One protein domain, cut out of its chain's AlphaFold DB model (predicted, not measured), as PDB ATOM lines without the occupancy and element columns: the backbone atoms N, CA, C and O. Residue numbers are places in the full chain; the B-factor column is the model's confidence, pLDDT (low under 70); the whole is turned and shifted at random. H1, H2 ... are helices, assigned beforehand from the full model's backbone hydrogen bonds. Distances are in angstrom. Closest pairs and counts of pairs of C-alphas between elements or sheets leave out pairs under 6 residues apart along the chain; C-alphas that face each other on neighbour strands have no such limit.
ATOM      1  N   SER A   2      36.744  13.600  21.513       90.00
ATOM      2  CA  SER A   2      36.745  13.118  22.919       90.00
ATOM      3  C   SER A   2      35.419  13.317  23.666       90.00
ATOM      4  O   SER A   2      34.908  12.382  24.266       90.00
ATOM      5  N   PHE A   3      34.802  14.493  23.549       94.56
ATOM      6  CA  PHE A   3      33.519  14.788  24.193       94.56
ATOM      7  C   PHE A   3      32.380  13.836  23.775       94.56
ATOM      8  O   PHE A   3      31.555  13.449  24.596       94.56
ATOM      9  N   ARG A   4      32.353  13.392  22.510       95.81
ATOM     10  CA  ARG A   4      31.337  12.444  22.017       95.81
ATOM     11  C   ARG A   4      31.519  11.048  22.610       95.81
ATOM     12  O   ARG A   4      30.537  10.322  22.716       95.81
ATOM     13  N   LEU A   5      32.752  10.668  22.961       96.62
ATOM     14  CA  LEU A   5      33.028   9.405  23.653       96.62
ATOM     15  C   LEU A   5      32.446   9.435  25.068       96.62
ATOM     16  O   LEU A   5      31.708   8.524  25.425       96.62
ATOM     17  N   GLU A   6      32.709  10.508  25.817       96.19
ATOM     18  CA  GLU A   6      32.172  10.695  27.173       96.19
ATOM     19  C   GLU A   6      30.641  10.729  27.175       96.19
ATOM     20  O   GLU A   6      30.004  10.051  27.978       96.19
ATOM     21  N   LEU A   7      30.035  11.450  26.222       96.81
ATOM     22  CA  LEU A   7      28.581  11.465  26.056       96.81
ATOM     23  C   LEU A   7      28.007  10.075  25.778       96.81
ATOM     24  O   LEU A   7      26.976   9.729  26.344       96.81
ATOM     25  N   ALA A   8      28.659   9.277  24.928       97.94
ATOM     26  CA  ALA A   8      28.210   7.917  24.636       97.94
ATOM     27  C   ALA A   8      28.208   7.035  25.885       97.94
ATOM     28  O   ALA A   8      27.260   6.288  26.108       97.94
ATOM     29  N   HIS A   9      29.248   7.138  26.713       97.69
ATOM     30  CA  HIS A   9      29.351   6.361  27.947       97.69
ATOM     31  C   HIS A   9      28.348   6.830  28.998       97.69
ATOM     32  O   HIS A   9      27.643   6.004  29.572       97.69
ATOM     33  N   ALA A  10      28.226   8.139  29.217       97.62
ATOM     34  CA  ALA A  10      27.285   8.689  30.186       97.62
ATOM     35  C   ALA A  10      25.823   8.390  29.808       97.62
ATOM     36  O   ALA A  10      25.034   7.998  30.671       97.62
ATOM     37  N   GLN A  11      25.482   8.501  28.517       97.50
ATOM     38  CA  GLN A  11      24.154   8.160  28.005       97.50
ATOM     39  C   GLN A  11      23.854   6.667  28.177       97.50
ATOM     40  O   GLN A  11      22.797   6.324  28.702       97.50
ATOM     41  N   LEU A  12      24.800   5.787  27.819       98.12
ATOM     42  CA  LEU A  12      24.656   4.339  28.004       98.12
ATOM     43  C   LEU A  12      24.328   3.992  29.459       98.12
ATOM     44  O   LEU A  12      23.363   3.284  29.729       98.12
ATOM     45  N   VAL A  13      25.129   4.489  30.406       97.88
ATOM     46  CA  VAL A  13      24.940   4.171  31.827       97.88
ATOM     47  C   VAL A  13      23.595   4.701  32.325       97.88
ATOM     48  O   VAL A  13      22.940   4.037  33.128       97.88
ATOM     49  N   ARG A  14      23.136   5.861  31.832       96.50
ATOM     50  CA  ARG A  14      21.814   6.373  32.199       96.50
ATOM     51  C   ARG A  14      20.683   5.480  31.709       96.50
ATOM     52  O   ARG A  14      19.778   5.205  32.491       96.50
ATOM     53  N   GLU A  15      20.746   5.029  30.463       96.50
ATOM     54  CA  GLU A  15      19.724   4.158  29.874       96.50
ATOM     55  C   GLU A  15      19.677   2.779  30.540       96.50
ATOM     56  O   GLU A  15      18.591   2.246  30.754       96.50
ATOM     57  N   LEU A  16      20.831   2.218  30.915       97.81
ATOM     58  CA  LEU A  16      20.900   0.921  31.597       97.81
ATOM     59  C   LEU A  16      20.364   0.965  33.033       97.81
ATOM     60  O   LEU A  16      19.838  -0.033  33.522       97.81
ATOM     61  N   PHE A  17      20.512   2.099  33.717       97.81
ATOM     62  CA  PHE A  17      20.166   2.237  35.130       97.81
ATOM     63  C   PHE A  17      19.288   3.470  35.368       97.81
ATOM     64  O   PHE A  17      19.740   4.393  36.046       97.81
ATOM     65  N   PRO A  18      18.055   3.527  34.834       96.50
ATOM     66  CA  PRO A  18      17.235   4.742  34.855       96.50
ATOM     67  C   PRO A  18      16.937   5.240  36.277       96.50
ATOM     68  O   PRO A  18      17.019   6.440  36.543       96.50
ATOM     69  N   ASP A  19      16.693   4.316  37.207       96.69
ATOM     70  CA  ASP A  19      16.284   4.629  38.583       96.69
ATOM     71  C   ASP A  19      17.461   4.769  39.558       96.69
ATOM     72  O   ASP A  19      17.292   5.191  40.704       96.69
ATOM     73  N   ALA A  20      18.680   4.431  39.126       97.62
ATOM     74  CA  ALA A  20      19.850   4.530  39.987       97.62
ATOM     75  C   ALA A  20      20.278   6.000  40.167       97.62
ATOM     76  O   ALA A  20      20.333   6.743  39.180       97.62
ATOM     77  N   PRO A  21      20.673   6.428  41.380       96.88
ATOM     78  CA  PRO A  21      21.250   7.749  41.606       96.88
ATOM     79  C   PRO A  21      22.717   7.771  41.147       96.88
ATOM     80  O   PRO A  21      23.642   7.668  41.956       96.88
ATOM     81  N   LEU A  22      22.946   7.862  39.834       97.44
ATOM     82  CA  LEU A  22      24.292   7.760  39.264       97.44
ATOM     83  C   LEU A  22      25.204   8.878  39.764       97.44
ATOM     84  O   LEU A  22      24.863  10.061  39.701       97.44
ATOM     85  N   LYS A  23      26.398   8.476  40.208       97.88
ATOM     86  CA  LYS A  23      27.494   9.377  40.556       97.88
ATOM     87  C   LYS A  23      28.433   9.522  39.363       97.88
ATOM     88  O   LYS A  23      29.143   8.580  39.021       97.88
ATOM     89  N   TYR A  24      28.475  10.716  38.781       97.75
ATOM     90  CA  TYR A  24      29.380  11.060  37.687       97.75
ATOM     91  C   TYR A  24      30.536  11.911  38.224       97.75
ATOM     92  O   TYR A  24      30.324  12.831  39.020       97.75
ATOM     93  N   MET A  25      31.769  11.551  37.861       97.25
ATOM     94  CA  MET A  25      32.995  12.093  38.459       97.25
ATOM     95  C   MET A  25      33.857  12.819  37.422       97.25
ATOM     96  O   MET A  25      33.909  12.376  36.274       97.25
ATOM     97  N   PRO A  26      34.536  13.906  37.822       94.38
ATOM     98  CA  PRO A  26      35.269  14.768  36.915       94.38
ATOM     99  C   PRO A  26      36.571  14.099  36.455       94.38
ATOM    100  O   PRO A  26      37.057  13.153  37.090       94.38
ATOM    101  N   PRO A  27      37.166  14.575  35.352       88.75
ATOM    102  CA  PRO A  27      38.445  14.066  34.888       88.75
ATOM    103  C   PRO A  27      39.564  14.460  35.855       88.75
ATOM    104  O   PRO A  27      39.688  15.614  36.238       88.75
ATOM    105  N   THR A  28      40.430  13.505  36.192       86.50
ATOM    106  CA  THR A  28      41.598  13.750  37.061       86.50
ATOM    107  C   THR A  28      42.907  13.424  36.348       86.50
ATOM    108  O   THR A  28      43.851  14.207  36.363       86.50
ATOM    109  N   LYS A  29      42.949  12.312  35.604       86.12
ATOM    110  CA  LYS A  29      44.147  11.836  34.886       86.12
ATOM    111  C   LYS A  29      44.714  12.837  33.872       86.12
ATOM    112  O   LYS A  29      45.921  12.861  33.652       86.12
ATOM    113  N   HIS A  30      43.847  13.598  33.209       85.50
ATOM    114  CA  HIS A  30      44.232  14.536  32.149       85.50
ATOM    115  C   HIS A  30      44.270  15.995  32.622       85.50
ATOM    116  O   HIS A  30      44.514  16.888  31.811       85.50
ATOM    117  N   MET A  31      44.061  16.237  33.918       88.81
ATOM    118  CA  MET A  31      44.223  17.561  34.506       88.81
ATOM    119  C   MET A  31      45.710  17.891  34.621       88.81
ATOM    120  O   MET A  31      46.508  17.100  35.118       88.81
ATOM    121  N   SER A  32      46.082  19.064  34.118       91.75
ATOM    122  CA  SER A  32      47.454  19.582  34.142       91.75
ATOM    123  C   SER A  32      47.522  20.849  34.997       91.75
ATOM    124  O   SER A  32      46.517  21.269  35.560       91.75
ATOM    125  N   GLY A  33      48.683  21.509  35.051       94.12
ATOM    126  CA  GLY A  33      48.819  22.815  35.709       94.12
ATOM    127  C   GLY A  33      48.140  23.983  34.976       94.12
ATOM    128  O   GLY A  33      48.094  25.089  35.507       94.12
ATOM    129  N   ASN A  34      47.626  23.779  33.756       96.44
ATOM    130  CA  ASN A  34      46.900  24.822  33.033       96.44
ATOM    131  C   ASN A  34      45.436  24.885  33.496       96.44
ATOM    132  O   ASN A  34      44.563  24.208  32.944       96.44
ATOM    133  N   ILE A  35      45.183  25.748  34.482       97.06
ATOM    134  CA  ILE A  35      43.861  25.935  35.090       97.06
ATOM    135  C   ILE A  35      42.792  26.385  34.085       97.06
ATOM    136  O   ILE A  35      41.626  26.047  34.243       97.06
ATOM    137  N   PHE A  36      43.153  27.101  33.017       97.75
ATOM    138  CA  PHE A  36      42.174  27.575  32.033       97.75
ATOM    139  C   PHE A  36      41.612  26.417  31.210       97.75
ATOM    140  O   PHE A  36      40.404  26.322  30.992       97.75
ATOM    141  N   THR A  37      42.486  25.497  30.802       96.31
ATOM    142  CA  THR A  37      42.072  24.261  30.135       96.31
ATOM    143  C   THR A  37      41.283  23.366  31.085       96.31
ATOM    144  O   THR A  37      40.263  22.820  30.673       96.31
ATOM    145  N   GLY A  38      41.718  23.243  32.344       96.44
ATOM    146  CA  GLY A  38      41.002  22.472  33.366       96.44
ATOM    147  C   GLY A  38      39.579  22.986  33.588       96.44
ATOM    148  O   GLY A  38      38.627  22.222  33.501       96.44
ATOM    149  N   TYR A  39      39.416  24.300  33.735       97.62
ATOM    150  CA  TYR A  39      38.111  24.933  33.931       97.62
ATOM    151  C   TYR A  39      37.161  24.745  32.735       97.62
ATOM    152  O   TYR A  39      35.957  24.537  32.906       97.62
ATOM    153  N   LEU A  40      37.692  24.784  31.505       96.94
ATOM    154  CA  LEU A  40      36.919  24.479  30.298       96.94
ATOM    155  C   LEU A  40      36.540  22.993  30.228       96.94
ATOM    156  O   LEU A  40      35.422  22.656  29.839       96.94
ATOM    157  N   LEU A  41      37.461  22.103  30.596       96.38
ATOM    158  CA  LEU A  41      37.206  20.669  30.643       96.38
ATOM    159  C   LEU A  41      36.118  20.331  31.676       96.38
ATOM    160  O   LEU A  41      35.211  19.562  31.359       96.38
ATOM    161  N   ASP A  42      36.149  20.971  32.846       97.50
ATOM    162  CA  ASP A  42      35.109  20.858  33.873       97.50
ATOM    163  C   ASP A  42      33.744  21.336  33.354       97.50
ATOM    164  O   ASP A  42      32.725  20.702  33.626       97.50
ATOM    165  N   ALA A  43      33.701  22.389  32.528       97.69
ATOM    166  CA  ALA A  43      32.457  22.837  31.896       97.69
ATOM    167  C   ALA A  43      31.872  21.784  30.940       97.69
ATOM    168  O   ALA A  43      30.661  21.547  30.947       97.69
ATOM    169  N   PHE A  44      32.714  21.114  30.142       97.50
ATOM    170  CA  PHE A  44      32.271  19.994  29.306       97.50
ATOM    171  C   PHE A  44      31.819  18.801  30.154       97.50
ATOM    172  O   PHE A  44      30.772  18.223  29.874       97.50
ATOM    173  N   PHE A  45      32.538  18.462  31.225       97.62
ATOM    174  CA  PHE A  45      32.104  17.437  32.176       97.62
ATOM    175  C   PHE A  45      30.711  17.749  32.757       97.62
ATOM    176  O   PHE A  45      29.815  16.903  32.700       97.62
ATOM    177  N   ASN A  46      30.503  18.983  33.227       98.00
ATOM    178  CA  ASN A  46      29.221  19.459  33.748       98.00
ATOM    179  C   ASN A  46      28.116  19.342  32.692       98.00
ATOM    180  O   ASN A  46      27.017  18.874  32.992       98.00
ATOM    181  N   LEU A  47      28.416  19.718  31.443       97.81
ATOM    182  CA  LEU A  47      27.481  19.609  30.330       97.81
ATOM    183  C   LEU A  47      27.090  18.154  30.063       97.81
ATOM    184  O   LEU A  47      25.900  17.877  29.986       97.81
ATOM    185  N   THR A  48      28.044  17.221  29.968       97.75
ATOM    186  CA  THR A  48      27.752  15.785  29.794       97.75
ATOM    187  C   THR A  48      26.860  15.261  30.911       97.75
ATOM    188  O   THR A  48      25.862  14.588  30.644       97.75
ATOM    189  N   GLY A  49      27.195  15.598  32.158       97.06
ATOM    190  CA  GLY A  49      26.445  15.169  33.328       97.06
ATOM    191  C   GLY A  49      24.992  15.646  33.309       97.06
ATOM    192  O   GLY A  49      24.072  14.856  33.507       97.06
ATOM    193  N   LEU A  50      24.776  16.927  33.007       96.81
ATOM    194  CA  LEU A  50      23.439  17.519  32.916       96.81
ATOM    195  C   LEU A  50      22.658  17.001  31.705       96.81
ATOM    196  O   LEU A  50      21.495  16.632  31.840       96.81
ATOM    197  N   LEU A  51      23.300  16.940  30.537       97.00
ATOM    198  CA  LEU A  51      22.687  16.533  29.272       97.00
ATOM    199  C   LEU A  51      22.179  15.089  29.309       97.00
ATOM    200  O   LEU A  51      21.147  14.789  28.718       97.00
ATOM    201  N   THR A  52      22.890  14.211  30.018       96.81
ATOM    202  CA  THR A  52      22.551  12.784  30.152       96.81
ATOM    203  C   THR A  52      21.802  12.457  31.449       96.81
ATOM    204  O   THR A  52      21.555  11.290  31.733       96.81
ATOM    205  N   GLY A  53      21.426  13.460  32.254       95.06
ATOM    206  CA  GLY A  53      20.590  13.265  33.443       95.06
ATOM    207  C   GLY A  53      21.271  12.534  34.607       95.06
ATOM    208  O   GLY A  53      20.615  11.771  35.321       95.06
ATOM    209  N   GLN A  54      22.573  12.742  34.812       96.56
ATOM    210  CA  GLN A  54      23.301  12.177  35.952       96.56
ATOM    211  C   GLN A  54      22.817  12.804  37.268       96.56
ATOM    212  O   GLN A  54      22.663  14.022  37.367       96.56
ATOM    213  N   SER A  55      22.577  11.981  38.294       93.81
ATOM    214  CA  SER A  55      21.912  12.428  39.528       93.81
ATOM    215  C   SER A  55      22.849  13.147  40.499       93.81
ATOM    216  O   SER A  55      22.467  14.147  41.104       93.81
ATOM    217  N   ILE A  56      24.070  12.638  40.668       96.81
ATOM    218  CA  ILE A  56      25.069  13.175  41.593       96.81
ATOM    219  C   ILE A  56      26.300  13.574  40.779       96.81
ATOM    220  O   ILE A  56      27.054  12.719  40.315       96.81
ATOM    221  N   LEU A  57      26.518  14.880  40.632       96.19
ATOM    222  CA  LEU A  57      27.719  15.431  40.004       96.19
ATOM    223  C   LEU A  57      28.762  15.736  41.074       96.19
ATOM    224  O   LEU A  57      28.551  16.600  41.927       96.19
ATOM    225  N   LEU A  58      29.899  15.041  41.028       97.56
ATOM    226  CA  LEU A  58      31.078  15.461  41.778       97.56
ATOM    227  C   LEU A  58      31.751  16.583  40.985       97.56
ATOM    228  O   LEU A  58      32.211  16.361  39.872       97.56
ATOM    229  N   ILE A  59      31.765  17.793  41.537       96.44
ATOM    230  CA  ILE A  59      32.247  18.981  40.826       96.44
ATOM    231  C   ILE A  59      33.775  18.922  40.689       96.44
ATOM    232  O   ILE A  59      34.478  18.732  41.684       96.44
ATOM    233  N   GLY A  60      34.263  19.077  39.456       96.50
ATOM    234  CA  GLY A  60      35.688  19.158  39.135       96.50
ATOM    235  C   GLY A  60      36.341  20.447  39.622       96.50
ATOM    236  O   GLY A  60      35.665  21.437  39.904       96.50
ATOM    237  N   MET A  61      37.662  20.404  39.765       97.81
ATOM    238  CA  MET A  61      38.464  21.536  40.213       97.81
ATOM    239  C   MET A  61      39.518  21.822  39.159       97.81
ATOM    240  O   MET A  61      40.353  20.965  38.872       97.81
ATOM    241  N   MET A  62      39.583  23.055  38.664       96.94
ATOM    242  CA  MET A  62      40.617  23.447  37.704       96.94
ATOM    243  C   MET A  62      42.048  23.322  38.253       96.94
ATOM    244  O   MET A  62      43.004  23.315  37.478       96.94
ATOM    245  N   THR A  63      42.191  23.201  39.575       97.00
ATOM    246  CA  THR A  63      43.444  22.994  40.314       97.00
ATOM    247  C   THR A  63      43.718  21.531  40.695       97.00
ATOM    248  O   THR A  63      44.701  21.277  41.387       97.00
ATOM    249  N   GLU A  64      42.924  20.561  40.214       96.44
ATOM    250  CA  GLU A  64      43.025  19.121  40.544       96.44
ATOM    251  C   GLU A  64      44.452  18.560  40.412       96.44
ATOM    252  O   GLU A  64      44.918  17.803  41.260       96.44
ATOM    253  N   GLY A  65      45.179  18.962  39.366       92.06
ATOM    254  CA  GLY A  65      46.558  18.527  39.120       92.06
ATOM    255  C   GLY A  65      47.631  19.284  39.913       92.06
ATOM    256  O   GLY A  65      48.815  19.107  39.631       92.06
ATOM    257  N   ILE A  66      47.246  20.169  40.839       95.00
ATOM    258  CA  ILE A  66      48.144  21.124  41.501       95.00
ATOM    259  C   ILE A  66      48.076  20.982  43.026       95.00
ATOM    260  O   ILE A  66      49.097  20.724  43.663       95.00
ATOM    261  N   HIS A  67      46.897  21.164  43.625       96.12
ATOM    262  CA  HIS A  67      46.703  21.118  45.076       96.12
ATOM    263  C   HIS A  67      45.249  20.817  45.450       96.12
ATOM    264  O   HIS A  67      44.335  20.928  44.639       96.12
ATOM    265  N   THR A  68      45.016  20.481  46.721       97.00
ATOM    266  CA  THR A  68      43.656  20.422  47.273       97.00
ATOM    267  C   THR A  68      42.969  21.788  47.116       97.00
ATOM    268  O   THR A  68      43.605  22.810  47.388       97.00
ATOM    269  N   PRO A  69      41.692  21.840  46.694       97.12
ATOM    270  CA  PRO A  69      41.052  23.087  46.288       97.12
ATOM    271  C   PRO A  69      40.830  24.049  47.456       97.12
ATOM    272  O   PRO A  69      40.273  23.674  48.502       97.12
ATOM    273  N   PHE A  70      41.205  25.309  47.232       98.31
ATOM    274  CA  PHE A  70      40.924  26.428  48.129       98.31
ATOM    275  C   PHE A  70      39.461  26.877  48.037       98.31
ATOM    276  O   PHE A  70      38.669  26.349  47.258       98.31
ATOM    277  N   LEU A  71      39.083  27.871  48.850       98.56
ATOM    278  CA  LEU A  71      37.740  28.455  48.791       98.56
ATOM    279  C   LEU A  71      37.453  29.100  47.428       98.56
ATOM    280  O   LEU A  71      36.381  28.870  46.885       98.56
ATOM    281  N   ALA A  72      38.415  29.835  46.860       98.19
ATOM    282  CA  ALA A  72      38.255  30.470  45.551       98.19
ATOM    283  C   ALA A  72      38.074  29.443  44.419       98.19
ATOM    284  O   ALA A  72      37.227  29.633  43.553       98.19
ATOM    285  N   ASP A  73      38.808  28.326  44.458       98.31
ATOM    286  CA  ASP A  73      38.658  27.254  43.465       98.31
ATOM    287  C   ASP A  73      37.250  26.655  43.515       98.31
ATOM    288  O   ASP A  73      36.612  26.458  42.484       98.31
ATOM    289  N   ARG A  74      36.744  26.406  44.730       98.56
ATOM    290  CA  ARG A  74      35.395  25.868  44.948       98.56
ATOM    291  C   ARG A  74      34.314  26.844  44.504       98.56
ATOM    292  O   ARG A  74      33.325  26.406  43.929       98.56
ATOM    293  N   ASP A  75      34.496  28.132  44.779       98.56
ATOM    294  CA  ASP A  75      33.567  29.187  44.368       98.56
ATOM    295  C   ASP A  75      33.453  29.247  42.838       98.56
ATOM    296  O   ASP A  75      32.364  29.101  42.284       98.56
ATOM    297  N   LEU A  76      34.592  29.294  42.143       98.50
ATOM    298  CA  LEU A  76      34.643  29.262  40.681       98.50
ATOM    299  C   LEU A  76      34.070  27.956  40.107       98.50
ATOM    300  O   LEU A  76      33.337  27.975  39.121       98.50
ATOM    301  N   ALA A  77      34.349  26.805  40.720       98.12
ATOM    302  CA  ALA A  77      33.786  25.529  40.281       98.12
ATOM    303  C   ALA A  77      32.247  25.490  40.413       98.12
ATOM    304  O   ALA A  77      31.552  24.965  39.536       98.12
ATOM    305  N   LEU A  78      31.699  26.092  41.477       98.44
ATOM    306  CA  LEU A  78      30.255  26.262  41.667       98.44
ATOM    307  C   LEU A  78      29.654  27.243  40.655       98.44
ATOM    308  O   LEU A  78      28.560  26.992  40.135       98.44
ATOM    309  N   GLU A  79      30.357  28.330  40.341       98.56
ATOM    310  CA  GLU A  79      29.958  29.272  39.295       98.56
ATOM    311  C   GLU A  79      29.872  28.572  37.932       98.56
ATOM    312  O   GLU A  79      28.857  28.687  37.240       98.56
ATOM    313  N   ASN A  80      30.884  27.771  37.584       98.44
ATOM    314  CA  ASN A  80      30.944  27.003  36.342       98.44
ATOM    315  C   ASN A  80      29.720  26.090  36.173       98.44
ATOM    316  O   ASN A  80      28.982  26.213  35.191       98.44
ATOM    317  N   VAL A  81      29.456  25.210  37.147       98.00
ATOM    318  CA  VAL A  81      28.322  24.276  37.058       98.00
ATOM    319  C   VAL A  81      26.984  25.015  37.056       98.00
ATOM    320  O   VAL A  81      26.073  24.641  36.314       98.00
ATOM    321  N   SER A  82      26.863  26.104  37.823       98.25
ATOM    322  CA  SER A  82      25.652  26.930  37.860       98.25
ATOM    323  C   SER A  82      25.390  27.600  36.513       98.25
ATOM    324  O   SER A  82      24.247  27.635  36.047       98.25
ATOM    325  N   TYR A  83      26.444  28.091  35.859       98.44
ATOM    326  CA  TYR A  83      26.364  28.658  34.522       98.44
ATOM    327  C   TYR A  83      25.932  27.610  33.493       98.44
ATOM    328  O   TYR A  83      24.941  27.831  32.797       98.44
ATOM    329  N   VAL A  84      26.605  26.454  33.434       98.31
ATOM    330  CA  VAL A  84      26.267  25.383  32.479       98.31
ATOM    331  C   VAL A  84      24.835  24.893  32.695       98.31
ATOM    332  O   VAL A  84      24.081  24.767  31.732       98.31
ATOM    333  N   LYS A  85      24.407  24.700  33.948       97.50
ATOM    334  CA  LYS A  85      23.025  24.320  34.271       97.50
ATOM    335  C   LYS A  85      22.015  25.342  33.764       97.50
ATOM    336  O   LYS A  85      21.020  24.958  33.155       97.50
ATOM    337  N   ARG A  86      22.261  26.633  33.989       98.19
ATOM    338  CA  ARG A  86      21.370  27.703  33.524       98.19
ATOM    339  C   ARG A  86      21.337  27.809  32.000       98.19
ATOM    340  O   ARG A  86      20.272  28.047  31.445       98.19
ATOM    341  N   ALA A  87      22.480  27.655  31.339       97.81
ATOM    342  CA  ALA A  87      22.599  27.832  29.895       97.81
ATOM    343  C   ALA A  87      22.113  26.613  29.093       97.81
ATOM    344  O   ALA A  87      21.549  26.778  28.017       97.81
ATOM    345  N   ALA A  88      22.340  25.401  29.603       97.06
ATOM    346  CA  ALA A  88      22.200  24.162  28.842       97.06
ATOM    347  C   ALA A  88      21.379  23.072  29.551       97.06
ATOM    348  O   ALA A  88      21.141  22.022  28.961       97.06
ATOM    349  N   GLY A  89      20.907  23.289  30.784       93.69
ATOM    350  CA  GLY A  89      20.180  22.269  31.551       93.69
ATOM    351  C   GLY A  89      18.884  21.782  30.892       93.69
ATOM    352  O   GLY A  89      18.473  20.652  31.125       93.69
ATOM    353  N   GLY A  90      18.266  22.601  30.033       96.06
ATOM    354  CA  GLY A  90      17.094  22.202  29.247       96.06
ATOM    355  C   GLY A  90      17.401  21.223  28.108       96.06
ATOM    356  O   GLY A  90      16.508  20.489  27.696       96.06
ATOM    357  N   LEU A  91      18.655  21.147  27.638       96.12
ATOM    358  CA  LEU A  91      19.021  20.320  26.480       96.12
ATOM    359  C   LEU A  91      18.783  18.826  26.707       96.12
ATOM    360  O   LEU A  91      18.602  18.100  25.737       96.12
ATOM    361  N   ALA A  92      18.745  18.356  27.956       94.12
ATOM    362  CA  ALA A  92      18.429  16.960  28.262       94.12
ATOM    363  C   ALA A  92      17.054  16.532  27.703       94.12
ATOM    364  O   ALA A  92      16.882  15.392  27.263       94.12
ATOM    365  N   ALA A  93      16.079  17.449  27.666       94.56
ATOM    366  CA  ALA A  93      14.756  17.171  27.110       94.56
ATOM    367  C   ALA A  93      14.813  16.916  25.595       94.56
ATOM    368  O   ALA A  93      14.156  15.991  25.109       94.56
ATOM    369  N   ASP A  94      15.651  17.677  24.890       94.69
ATOM    370  CA  ASP A  94      15.753  17.689  23.426       94.69
ATOM    371  C   ASP A  94      16.804  16.708  22.886       94.69
ATOM    372  O   ASP A  94      16.799  16.346  21.709       94.69
ATOM    373  N   PHE A  95      17.735  16.266  23.732       95.00
ATOM    374  CA  PHE A  95      18.876  15.470  23.306       95.00
ATOM    375  C   PHE A  95      18.480  14.038  22.954       95.00
ATOM    376  O   PHE A  95      18.197  13.211  23.821       95.00
TER     377      PHE A  95
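Overview. This is residues 2 to 95 of the 169 residues of the protein "Lysine 2,3-aminomutase" of Streptosporangiales bacterium (UniProt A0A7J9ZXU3). Three long helices make this small domain: H2 lies between H1 on one side and H3 on the other and runs the same way as each of them, and the short H4 sits by the last residues of H2. Two long links, residues 17 to 34 and 52 to 70, run back along one side of the helices and come side by side where residues 23 to 24 pair with residues 56 to 57, parallel, as strands do. The printed part has 94 residues, with four named helices in the order H1, H2, H3, H4 and no named strand; the class is all helix, with 54 residues in the helices. The whole is compact, with a radius of gyration of the C-alphas of 13.2 A, and its C-alphas span 35 by 26 by 22 A.

Along the chain. H1 is residues 2 to 16, 21.8 A from first to last C-alpha, and C-alpha 2 stands at (36.745, 13.118, 22.919). Residues 17 to 34, with no named element, follow. H2 is residues 35 to 51, 23.9 A long, beginning with C-alpha 35 at (43.861, 25.935, 35.090). Residues 52 to 70 again hold no named element. H3 is residues 71 to 88, the longest helix by residues, at 25.6 A. H4 is residues 91 to 94, and C-alpha 94 stands at (15.753, 17.689, 23.426).

Arrangement. H2 is the hub, the helix that touches most others, three in number. H1 touches H2 along residues 44 to 49 of H2 alone; the closest C-alphas are those of Leu 7 and Thr 48, 5.8 A apart. These two helices run the same way at a shallow tilt of 32 degrees. H2 touches H3 with 15 pairs of C-alphas within 8 A, the closest being those of Asn 46 and Val 81, 5.9 A apart. They run the same way at a steep tilt of 43 degrees. H4 and H2 only just touch, with 3 pairs of C-alphas within 8 A, through residues 50 to 51 of H2 alone; the closest C-alphas are those of Leu 51 and Ala 92, 4.4 A apart. H1 is apart from H3 and from H4, and H3 and H4 meet only through their link. In H1, H2 and H3 every O i to N i+4 pair is within hydrogen-bond range, while H4 is too short for such a pair.

Size, cuts and confidence. The two C-alphas farthest apart are those of His 67 and Asp 94, at 37.9 A. The links from H1 to H2 and from H2 to H3 are long, and the link from H3 to H4 is tight. The printed part has no cut. The mean pLDDT of the printed part is 96.3, and no printed residue is under 70.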